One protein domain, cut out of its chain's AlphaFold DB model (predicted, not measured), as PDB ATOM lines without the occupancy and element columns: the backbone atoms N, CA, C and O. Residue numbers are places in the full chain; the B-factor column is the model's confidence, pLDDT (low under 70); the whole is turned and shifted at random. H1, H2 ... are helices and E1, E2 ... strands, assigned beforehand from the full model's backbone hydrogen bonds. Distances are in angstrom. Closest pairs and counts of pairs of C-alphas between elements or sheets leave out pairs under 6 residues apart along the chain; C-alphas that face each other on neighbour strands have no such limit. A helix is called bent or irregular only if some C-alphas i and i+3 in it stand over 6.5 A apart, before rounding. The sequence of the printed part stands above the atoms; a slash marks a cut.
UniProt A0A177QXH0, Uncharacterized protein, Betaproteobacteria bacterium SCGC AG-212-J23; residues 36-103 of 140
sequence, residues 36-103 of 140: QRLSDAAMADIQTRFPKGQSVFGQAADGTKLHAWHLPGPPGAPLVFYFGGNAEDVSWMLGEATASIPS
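What this domain is: This is residues 36 to 103 of the 140 residues of an uncharacterized protein of Betaproteobacteria bacterium SCGC AG-212-J23 (UniProt A0A177QXH0). A long two-stranded hairpin, E1 and E2, has two helices running nearly side by side beyond it, H1 near the start of E1 and H2 with its first residues near the end of E2. The two helices are close but not clearly touching, with 1 pair of C-alphas within 8 A, and residues 71 to 89 make a long loop that swings away from the end of E2 and folds back to the start of H2. The printed part has 68 residues, with two named helices and two named strands in the order H1, E1, E2, H2; the sheet, order E1 - E2, is antiparallel. The class is mixed, helices and strands, with under half of the residues, 33, in named elements. The whole is only just compact, close to loose, with a radius of gyration of the C-alphas of 12.8 A and spans of 35 by 29 by 19 A.

How they stand to each other: Start with H1, residues 40 to 49, and go on to E1, residues 54 to 59: their closest C-alphas, those of Gln 47 and Gln 54, are 7.7 A apart. E2, residues 65 to 70, is the antiparallel neighbour of E1 and forms a hairpin with it, at 151 degrees between their directions. Look for N 54 and O 70, 2.8 A apart, and N 68 and O 56, 2.9 A apart, both within hydrogen-bond range. At H2, residues 90 to 100, the C-alpha of Ser 91 is closest to E2 at Trp 69, 7.2 A away. Ser 91 also makes the closest pair of C-alphas with H1, at Ile 46, 7.2 A; the helices are close but not clearly touching, and run the same way at a shallow tilt of 10 degrees. H1 and E2 are apart, as are E1 and H2. In H1 every O i to N i+4 pair is within hydrogen-bond range; in H2 it is 4 of 7.

Where its parts are: Find C-alpha 40 at (37.535, -48.374, -107.276); from there H1 runs 14.3 A to C-alpha 49. E1 covers 16.6 A from C-alpha 54 at (30.589, -46.794, -94.406), and E2 covers 15.7 A from C-alpha 65 to C-alpha 70. H2 runs 15.3 A from Val 90 to C-alpha 100 at (20.077, -34.144, -92.028). H2 is irregular, but only just: C-alphas 92 and 95 are 6.6 A apart.

The domain as a whole: The two C-alphas farthest apart are those of Asp 62 and Ser 103, 37.5 A. The printed part has no cut. The links H1 to E1 and E1 to E2 are tight, and that from E2 to H2, 19 residues, is long. The mean pLDDT of the printed part is 89.0, and no printed residue is under 70.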
ATOM      1  N   GLN A  36      25.096 -49.273-113.033       80.00
ATOM      2  CA  GLN A  36      26.233 -48.357-113.018       80.00
ATOM      3  C   GLN A  36      27.185 -48.783-111.905       80.00
ATOM      4  O   GLN A  36      26.892 -48.640-110.720       80.00
ATOM      5  N   ARG A  37      28.322 -49.370-112.284       80.94
ATOM      6  CA  ARG A  37      29.362 -49.731-111.318       80.94
ATOM      7  C   ARG A  37      30.215 -48.507-111.019       80.94
ATOM      8  O   ARG A  37      30.771 -47.904-111.933       80.94
ATOM      9  N   LEU A  38      30.369 -48.199-109.737       85.88
ATOM     10  CA  LEU A  38      31.399 -47.278-109.276       85.88
ATOM     11  C   LEU A  38      32.780 -47.900-109.505       85.88
ATOM     12  O   LEU A  38      32.988 -49.079-109.216       85.88
ATOM     13  N   SER A  39      33.716 -47.116-110.037       89.25
ATOM     14  CA  SER A  39      35.114 -47.534-110.131       89.25
ATOM     15  C   SER A  39      35.768 -47.521-108.749       89.25
ATOM     16  O   SER A  39      35.376 -46.739-107.881       89.25
ATOM     17  N   ASP A  40      36.806 -48.333-108.552       89.69
ATOM     18  CA  ASP A  40      37.535 -48.374-107.276       89.69
ATOM     19  C   ASP A  40      38.106 -46.995-106.898       89.69
ATOM     20  O   ASP A  40      38.073 -46.595-105.736       89.69
ATOM     21  N   ALA A  41      38.558 -46.226-107.896       92.00
ATOM     22  CA  ALA A  41      39.027 -44.855-107.706       92.00
ATOM     23  C   ALA A  41      37.903 -43.915-107.238       92.00
ATOM     24  O   ALA A  41      38.109 -43.136-106.309       92.00
ATOM     25  N   ALA A  42      36.708 -44.014-107.833       89.88
ATOM     26  CA  ALA A  42      35.552 -43.228-107.408       89.88
ATOM     27  C   ALA A  42      35.103 -43.613-105.989       89.88
ATOM     28  O   ALA A  42      34.815 -42.740-105.175       89.88
ATOM     29  N   MET A  43      35.108 -44.908-105.655       90.38
ATOM     30  CA  MET A  43      34.805 -45.370-104.299       90.38
ATOM     31  C   MET A  43      35.786 -44.807-103.262       90.38
ATOM     32  O   MET A  43      35.355 -44.375-102.192       90.38
ATOM     33  N   ALA A  44      37.085 -44.796-103.573       91.25
ATOM     34  CA  ALA A  44      38.115 -44.248-102.693       91.25
ATOM     35  C   ALA A  44      37.974 -42.726-102.500       91.25
ATOM     36  O   ALA A  44      38.113 -42.230-101.377       91.25
ATOM     37  N   ASP A  45      37.644 -41.989-103.564       93.12
ATOM     38  CA  ASP A  45      37.367 -40.551-103.491       93.12
ATOM     39  C   ASP A  45      36.155 -40.252-102.593       93.12
ATOM     40  O   ASP A  45      36.245 -39.454-101.656       93.12
ATOM     41  N   ILE A  46      35.048 -40.982-102.785       92.31
ATOM     42  CA  ILE A  46      33.836 -40.842-101.964       92.31
ATOM     43  C   ILE A  46      34.136 -41.115-100.485       92.31
ATOM     44  O   ILE A  46      33.723 -40.337 -99.625       92.31
ATOM     45  N   GLN A  47      34.878 -42.182-100.168       91.12
ATOM     46  CA  GLN A  47      35.259 -42.497 -98.783       91.12
ATOM     47  C   GLN A  47      36.133 -41.408 -98.155       91.12
ATOM     48  O   GLN A  47      35.972 -41.092 -96.976       91.12
ATOM     49  N   THR A  48      37.024 -40.800 -98.942       91.62
ATOM     50  CA  THR A  48      37.863 -39.684 -98.485       91.62
ATOM     51  C   THR A  48      37.013 -38.449 -98.182       91.62
ATOM     52  O   THR A  48      37.199 -37.796 -97.155       91.62
ATOM     53  N   ARG A  49      36.036 -38.147 -99.043       91.50
ATOM     54  CA  ARG A  49      35.135 -36.996 -98.894       91.50
ATOM     55  C   ARG A  49      34.118 -37.173 -97.765       91.50
ATOM     56  O   ARG A  49      33.760 -36.199 -97.102       91.50
ATOM     57  N   PHE A  50      33.661 -38.402 -97.531       91.81
ATOM     58  CA  PHE A  50      32.643 -38.740 -96.540       91.81
ATOM     59  C   PHE A  50      33.152 -39.814 -95.568       91.81
ATOM     60  O   PHE A  50      32.666 -40.943 -95.585       91.81
ATOM     61  N   PRO A  51      34.063 -39.473 -94.636       88.44
ATOM     62  CA  PRO A  51      34.718 -40.452 -93.758       88.44
ATOM     63  C   PRO A  51      33.767 -41.161 -92.778       88.44
ATOM     64  O   PRO A  51      34.117 -42.182 -92.192       88.44
ATOM     65  N   LYS A  52      32.556 -40.625 -92.570       89.12
ATOM     66  CA  LYS A  52      31.502 -41.276 -91.771       89.12
ATOM     67  C   LYS A  52      30.647 -42.253 -92.586       89.12
ATOM     68  O   LYS A  52      29.917 -43.036 -91.985       89.12
ATOM     69  N   GLY A  53      30.701 -42.184 -93.916       91.56
ATOM     70  CA  GLY A  53      29.971 -43.060 -94.826       91.56
ATOM     71  C   GLY A  53      30.668 -44.407 -94.941       91.56
ATOM     72  O   GLY A  53      31.725 -44.528 -95.552       91.56
ATOM     73  N   GLN A  54      30.075 -45.434 -94.351       92.50
ATOM     74  CA  GLN A  54      30.589 -46.794 -94.406       92.50
ATOM     75  C   GLN A  54      30.076 -47.491 -95.665       92.50
ATOM     76  O   GLN A  54      28.871 -47.574 -95.890       92.50
ATOM     77  N   SER A  55      30.987 -48.029 -96.468       92.88
ATOM     78  CA  SER A  55      30.634 -48.890 -97.597       92.88
ATOM     79  C   SER A  55      30.217 -50.265 -97.081       92.88
ATOM     80  O   SER A  55      31.036 -50.971 -96.490       92.88
ATOM     81  N   VAL A  56      28.974 -50.670 -97.329       92.62
ATOM     82  CA  VAL A  56      28.444 -51.977 -96.920       92.62
ATOM     83  C   VAL A  56      27.952 -52.766 -98.127       92.62
ATOM     84  O   VAL A  56      27.451 -52.203 -99.099       92.62
ATOM     85  N   PHE A  57      28.103 -54.088 -98.065       92.94
ATOM     86  CA  PHE A  57      27.612 -54.999 -99.093       92.94
ATOM     87  C   PHE A  57      26.630 -55.993 -98.487       92.94
ATOM     88  O   PHE A  57      26.890 -56.565 -97.429       92.94
ATOM     89  N   GLY A  58      25.514 -56.199 -99.177       91.19
ATOM     90  CA  GLY A  58      24.498 -57.187 -98.849       91.19
ATOM     91  C   GLY A  58      24.322 -58.187 -99.984       91.19
ATOM     92  O   GLY A  58      24.648 -57.908-101.137       91.19
ATOM     93  N   GLN A  59      23.789 -59.354 -99.648       95.00
ATOM     94  CA  GLN A  59      23.450 -60.391-100.611       95.00
ATOM     95  C   GLN A  59      21.928 -60.521-100.660       95.00
ATOM     96  O   GLN A  59      21.303 -60.825 -99.643       95.00
ATOM     97  N   ALA A  60      21.334 -60.258-101.821       90.69
ATOM     98  CA  ALA A  60      19.918 -60.505-102.045       90.69
ATOM     99  C   ALA A  60      19.654 -62.003-102.270       90.69
ATOM    100  O   ALA A  60      20.563 -62.769-102.609       90.69
ATOM    101  N   ALA A  61      18.402 -62.419-102.058       95.00
ATOM    102  CA  ALA A  61      17.980 -63.821-102.122       95.00
ATOM    103  C   ALA A  61      18.165 -64.459-103.512       95.00
ATOM    104  O   ALA A  61      18.330 -65.669-103.619       95.00
ATOM    105  N   ASP A  62      18.166 -63.643-104.562       90.62
ATOM    106  CA  ASP A  62      18.387 -64.024-105.959       90.62
ATOM    107  C   ASP A  62      19.876 -64.161-106.335       90.62
ATOM    108  O   ASP A  62      20.202 -64.473-107.479       90.62
ATOM    109  N   GLY A  63      20.799 -63.925-105.396       91.12
ATOM    110  CA  GLY A  63      22.234 -63.916-105.676       91.12
ATOM    111  C   GLY A  63      22.781 -62.557-106.138       91.12
ATOM    112  O   GLY A  63      23.992 -62.433-106.345       91.12
ATOM    113  N   THR A  64      21.966 -61.501-106.188       88.50
ATOM    114  CA  THR A  64      22.438 -60.146-106.505       88.50
ATOM    115  C   THR A  64      23.238 -59.544-105.344       88.50
ATOM    116  O   THR A  64      22.758 -59.444-104.211       88.50
ATOM    117  N   LYS A  65      24.476 -59.110-105.620       90.25
ATOM    118  CA  LYS A  65      25.317 -58.388-104.653       90.25
ATOM    119  C   LYS A  65      24.935 -56.909-104.651       90.25
ATOM    120  O   LYS A  65      25.162 -56.210-105.635       90.25
ATOM    121  N   LEU A  66      24.391 -56.438-103.535       89.19
ATOM    122  CA  LEU A  66      23.965 -55.056-103.337       89.19
ATOM    123  C   LEU A  66      25.050 -54.270-102.608       89.19
ATOM    124  O   LEU A  66      25.650 -54.765-101.654       89.19
ATOM    125  N   HIS A  67      25.284 -53.038-103.042       91.81
ATOM    126  CA  HIS A  67      26.133 -52.072-102.351       91.81
ATOM    127  C   HIS A  67      25.264 -50.967-101.761       91.81
ATOM    128  O   HIS A  67      24.278 -50.563-102.373       91.81
ATOM    129  N   ALA A  68      25.621 -50.492-100.573       92.12
ATOM    130  CA  ALA A  68      24.997 -49.327 -99.974       92.12
ATOM    131  C   ALA A  68      26.012 -48.508 -99.178       92.12
ATOM    132  O   ALA A  68      27.050 -49.008 -98.731       92.12
ATOM    133  N   TRP A  69      25.660 -47.247 -98.951       93.75
ATOM    134  CA  TRP A  69      26.352 -46.397 -98.000       93.75
ATOM    135  C   TRP A  69      25.575 -46.327 -96.690       93.75
ATOM    136  O   TRP A  69      24.401 -45.965 -96.663       93.75
ATOM    137  N   HIS A  70      26.244 -46.658 -95.594       94.06
ATOM    138  CA  HIS A  70      25.693 -46.591 -94.252       94.06
ATOM    139  C   HIS A  70      26.257 -45.378 -93.512       94.06
ATOM    140  O   HIS A  70      27.469 -45.242 -93.348       94.06
ATOM    141  N   LEU A  71      25.370 -44.505 -93.040       92.88
ATOM    142  CA  LEU A  71      25.724 -43.383 -92.178       92.88
ATOM    143  C   LEU A  71      25.232 -43.664 -90.751       92.88
ATOM    144  O   LEU A  71      24.023 -43.803 -90.547       92.88
ATOM    145  N   PRO A  72      26.129 -43.730 -89.752       90.19
ATOM    146  CA  PRO A  72      25.726 -44.005 -88.384       90.19
ATOM    147  C   PRO A  72      24.960 -42.814 -87.793       90.19
ATOM    148  O   PRO A  72      25.471 -41.694 -87.710       90.19
ATOM    149  N   GLY A  73      23.732 -43.076 -87.348       87.88
ATOM    150  CA  GLY A  73      22.930 -42.143 -86.560       87.88
ATOM    151  C   GLY A  73      23.204 -42.248 -85.051       87.88
ATOM    152  O   GLY A  73      23.882 -43.171 -84.592       87.88
ATOM    153  N   PRO A  74      22.668 -41.318 -84.240       88.06
ATOM    154  CA  PRO A  74      22.748 -41.414 -82.787       88.06
ATOM    155  C   PRO A  74      22.013 -42.660 -82.248       88.06
ATOM    156  O   PRO A  74      21.039 -43.114 -82.855       88.06
ATOM    157  N   PRO A  75      22.414 -43.195 -81.078       86.94
ATOM    158  CA  PRO A  75      21.757 -44.354 -80.477       86.94
ATOM    159  C   PRO A  75      20.243 -44.160 -80.315       86.94
ATOM    160  O   PRO A  75      19.786 -43.143 -79.788       86.94
ATOM    161  N   GLY A  76      19.466 -45.152 -80.754       86.56
ATOM    162  CA  GLY A  76      18.000 -45.124 -80.706       86.56
ATOM    163  C   GLY A  76      17.333 -44.299 -81.813       86.56
ATOM    164  O   GLY A  76      16.123 -44.084 -81.745       86.56
ATOM    165  N   ALA A  77      18.089 -43.823 -82.809       87.94
ATOM    166  CA  ALA A  77      17.516 -43.210 -84.001       87.94
ATOM    167  C   ALA A  77      16.801 -44.265 -84.866       87.94
ATOM    168  O   ALA A  77      17.246 -45.416 -84.913       87.94
ATOM    169  N   PRO A  78      15.711 -43.897 -85.563       89.06
ATOM    170  CA  PRO A  78      15.117 -44.768 -86.566       89.06
ATOM    171  C   PRO A  78      16.097 -44.997 -87.724       89.06
ATOM    172  O   PRO A  78      16.840 -44.094 -88.107       89.06
ATOM    173  N   LEU A  79      16.066 -46.201 -88.292       90.69
ATOM    174  CA  LEU A  79      16.802 -46.537 -89.505       90.69
ATOM    175  C   LEU A  79      15.972 -46.145 -90.731       90.69
ATOM    176  O   LEU A  79      14.788 -46.472 -90.805       90.69
ATOM    177  N   VAL A  80      16.600 -45.466 -91.690       90.69
ATOM    178  CA  VAL A  80      15.993 -45.104 -92.974       90.69
ATOM    179  C   VAL A  80      16.767 -45.800 -94.083       90.69
ATOM    180  O   VAL A  80      17.990 -45.693 -94.147       90.69
ATOM    181  N   PHE A  81      16.044 -46.493 -94.955       91.69
ATOM    182  CA  PHE A  81      16.582 -47.017 -96.203       91.69
ATOM    183  C   PHE A  81      16.148 -46.105 -97.340       91.69
ATOM    184  O   PHE A  81      14.958 -45.836 -97.499       91.69
ATOM    185  N   TYR A  82      17.117 -45.642 -98.119       91.38
ATOM    186  CA  TYR A  82      16.872 -44.918 -99.355       91.38
ATOM    187  C   TYR A  82      17.356 -45.768-100.524       91.38
ATOM    188  O   TYR A  82      18.494 -46.239-100.526       91.38
ATOM    189  N   PHE A  83      16.475 -45.960-101.499       90.12
ATOM    190  CA  PHE A  83      16.776 -46.634-102.751       90.12
ATOM    191  C   PHE A  83      16.676 -45.595-103.858       90.12
ATOM    192  O   PHE A  83      15.629 -44.964-104.009       90.12
ATOM    193  N   GLY A  84      17.772 -45.417-104.592       88.56
ATOM    194  CA  GLY A  84      17.789 -44.553-105.763       88.56
ATOM    195  C   GLY A  84      16.891 -45.086-106.877       88.56
ATOM    196  O   GLY A  84      16.461 -46.245-106.876       88.56
ATOM    197  N   GLY A  85      16.615 -44.220-107.841       86.00
ATOM    198  CA  GLY A  85      15.973 -44.575-109.090       86.00
ATOM    199  C   GLY A  85      16.859 -45.444-109.981       86.00
ATOM    200  O   GLY A  85      17.957 -45.882-109.632       86.00
ATOM    201  N   ASN A  86      16.359 -45.705-111.183       85.38
ATOM    202  CA  ASN A  86      17.062 -46.528-112.153       85.38
ATOM    203  C   ASN A  86      18.451 -45.957-112.490       85.38
ATOM    204  O   ASN A  86      18.562 -44.783-112.835       85.38
ATOM    205  N   ALA A  87      19.478 -46.812-112.432       82.75
ATOM    206  CA  ALA A  87      20.877 -46.476-112.712       82.75
ATOM    207  C   ALA A  87      21.467 -45.337-111.849       82.75
ATOM    208  O   ALA A  87      22.537 -44.817-112.167       82.75
ATOM    209  N   GLU A  88      20.796 -44.954-110.763       87.12
ATOM    210  CA  GLU A  88      21.267 -43.904-109.869       87.12
ATOM    211  C   GLU A  88      22.422 -44.408-108.994       87.12
ATOM    212  O   GLU A  88      22.340 -45.464-108.366       87.12
ATOM    213  N   ASP A  89      23.487 -43.615-108.912       88.31
ATOM    214  CA  ASP A  89      24.478 -43.731-107.846       88.31
ATOM    215  C   ASP A  89      24.006 -42.891-106.660       88.31
ATOM    216  O   ASP A  89      23.881 -41.689-106.799       88.31
ATOM    217  N   VAL A  90      23.769 -43.483-105.490       90.06
ATOM    218  CA  VAL A  90      23.286 -42.749-104.302       90.06
ATOM    219  C   VAL A  90      24.404 -42.064-103.502       90.06
ATOM    220  O   VAL A  90      24.143 -41.446-102.468       90.06
ATOM    221  N   SER A  91      25.664 -42.148-103.946       89.94
ATOM    222  CA  SER A  91      26.808 -41.541-103.255       89.94
ATOM    223  C   SER A  91      26.701 -40.016-103.134       89.94
ATOM    224  O   SER A  91      27.136 -39.446-102.130       89.94
ATOM    225  N   TRP A  92      26.063 -39.342-104.098       87.25
ATOM    226  CA  TRP A  92      25.882 -37.885-104.071       87.25
ATOM    227  C   TRP A  92      24.938 -37.420-102.956       87.25
ATOM    228  O   TRP A  92      25.057 -36.286-102.491       87.25
ATOM    229  N   MET A  93      24.064 -38.299-102.453       90.19
ATOM    230  CA  MET A  93      23.182 -37.987-101.327       90.19
ATOM    231  C   MET A  93      23.888 -38.000 -99.974       90.19
ATOM    232  O   MET A  93      23.334 -37.497 -98.999       90.19
ATOM    233  N   LEU A  94      25.118 -38.519 -99.879       91.19
ATOM    234  CA  LEU A  94      25.853 -38.580 -98.613       91.19
ATOM    235  C   LEU A  94      26.029 -37.212 -97.954       91.19
ATOM    236  O   LEU A  94      25.991 -37.119 -96.726       91.19
ATOM    237  N   GLY A  95      26.186 -36.149 -98.745       88.75
ATOM    238  CA  GLY A  95      26.282 -34.785 -98.225       88.75
ATOM    239  C   GLY A  95      24.997 -34.335 -97.533       88.75
ATOM    240  O   GLY A  95      25.032 -33.896 -96.383       88.75
ATOM    241  N   GLU A  96      23.859 -34.499 -98.204       88.56
ATOM    242  CA  GLU A  96      22.544 -34.120 -97.679       88.56
ATOM    243  C   GLU A  96      22.109 -35.021 -96.513       88.56
ATOM    244  O   GLU A  96      21.639 -34.544 -95.475       88.56
ATOM    245  N   ALA A  97      22.352 -36.326 -96.623       88.12
ATOM    246  CA  ALA A  97      22.097 -37.286 -95.558       88.12
ATOM    247  C   ALA A  97      22.931 -36.968 -94.306       88.12
ATOM    248  O   ALA A  97      22.407 -36.951 -93.197       88.12
ATOM    249  N   THR A  98      24.214 -36.625 -94.461       86.62
ATOM    250  CA  THR A  98      25.060 -36.236 -93.321       86.62
ATOM    251  C   THR A  98      24.561 -34.955 -92.653       86.62
ATOM    252  O   THR A  98      24.579 -34.863 -91.425       86.62
ATOM    253  N   ALA A  99      24.095 -33.978 -93.435       85.38
ATOM    254  CA  ALA A  99      23.557 -32.722 -92.914       85.38
ATOM    255  C   ALA A  99      22.204 -32.892 -92.196       85.38
ATOM    256  O   ALA A  99      21.888 -32.120 -91.291       85.38
ATOM    257  N   SER A 100      21.414 -33.899 -92.580       83.62
ATOM    258  CA  SER A 100      20.077 -34.144 -92.028       83.62
ATOM    259  C   SER A 100      20.058 -35.026 -90.776       83.62
ATOM    260  O   SER A 100      19.045 -35.030 -90.071       83.62
ATOM    261  N   ILE A 101      21.150 -35.732 -90.443       80.62
ATOM    262  CA  ILE A 101      21.230 -36.547 -89.219       80.62
ATOM    263  C   ILE A 101      21.093 -35.640 -87.984       80.62
ATOM    264  O   ILE A 101      21.977 -34.819 -87.711       80.62
ATOM    265  N   PRO A 102      20.026 -35.796 -87.177       72.12
ATOM    266  CA  PRO A 102      19.849 -34.993 -85.978       72.12
ATOM    267  C   PRO A 102      20.968 -35.275 -84.976       72.12
ATOM    268  O   PRO A 102      21.284 -36.429 -84.690       72.12
ATOM    269  N   SER A 103      21.513 -34.235 -84.343       70.75
ATOM    270  CA  SER A 103      22.527 -34.392 -83.288       70.75
ATOM    271  C   SER A 103      21.988 -35.051 -82.010       70.75
ATOM    272  O   SER A 103      22.762 -35.515 -81.173       70.75
TER     273      SER A 103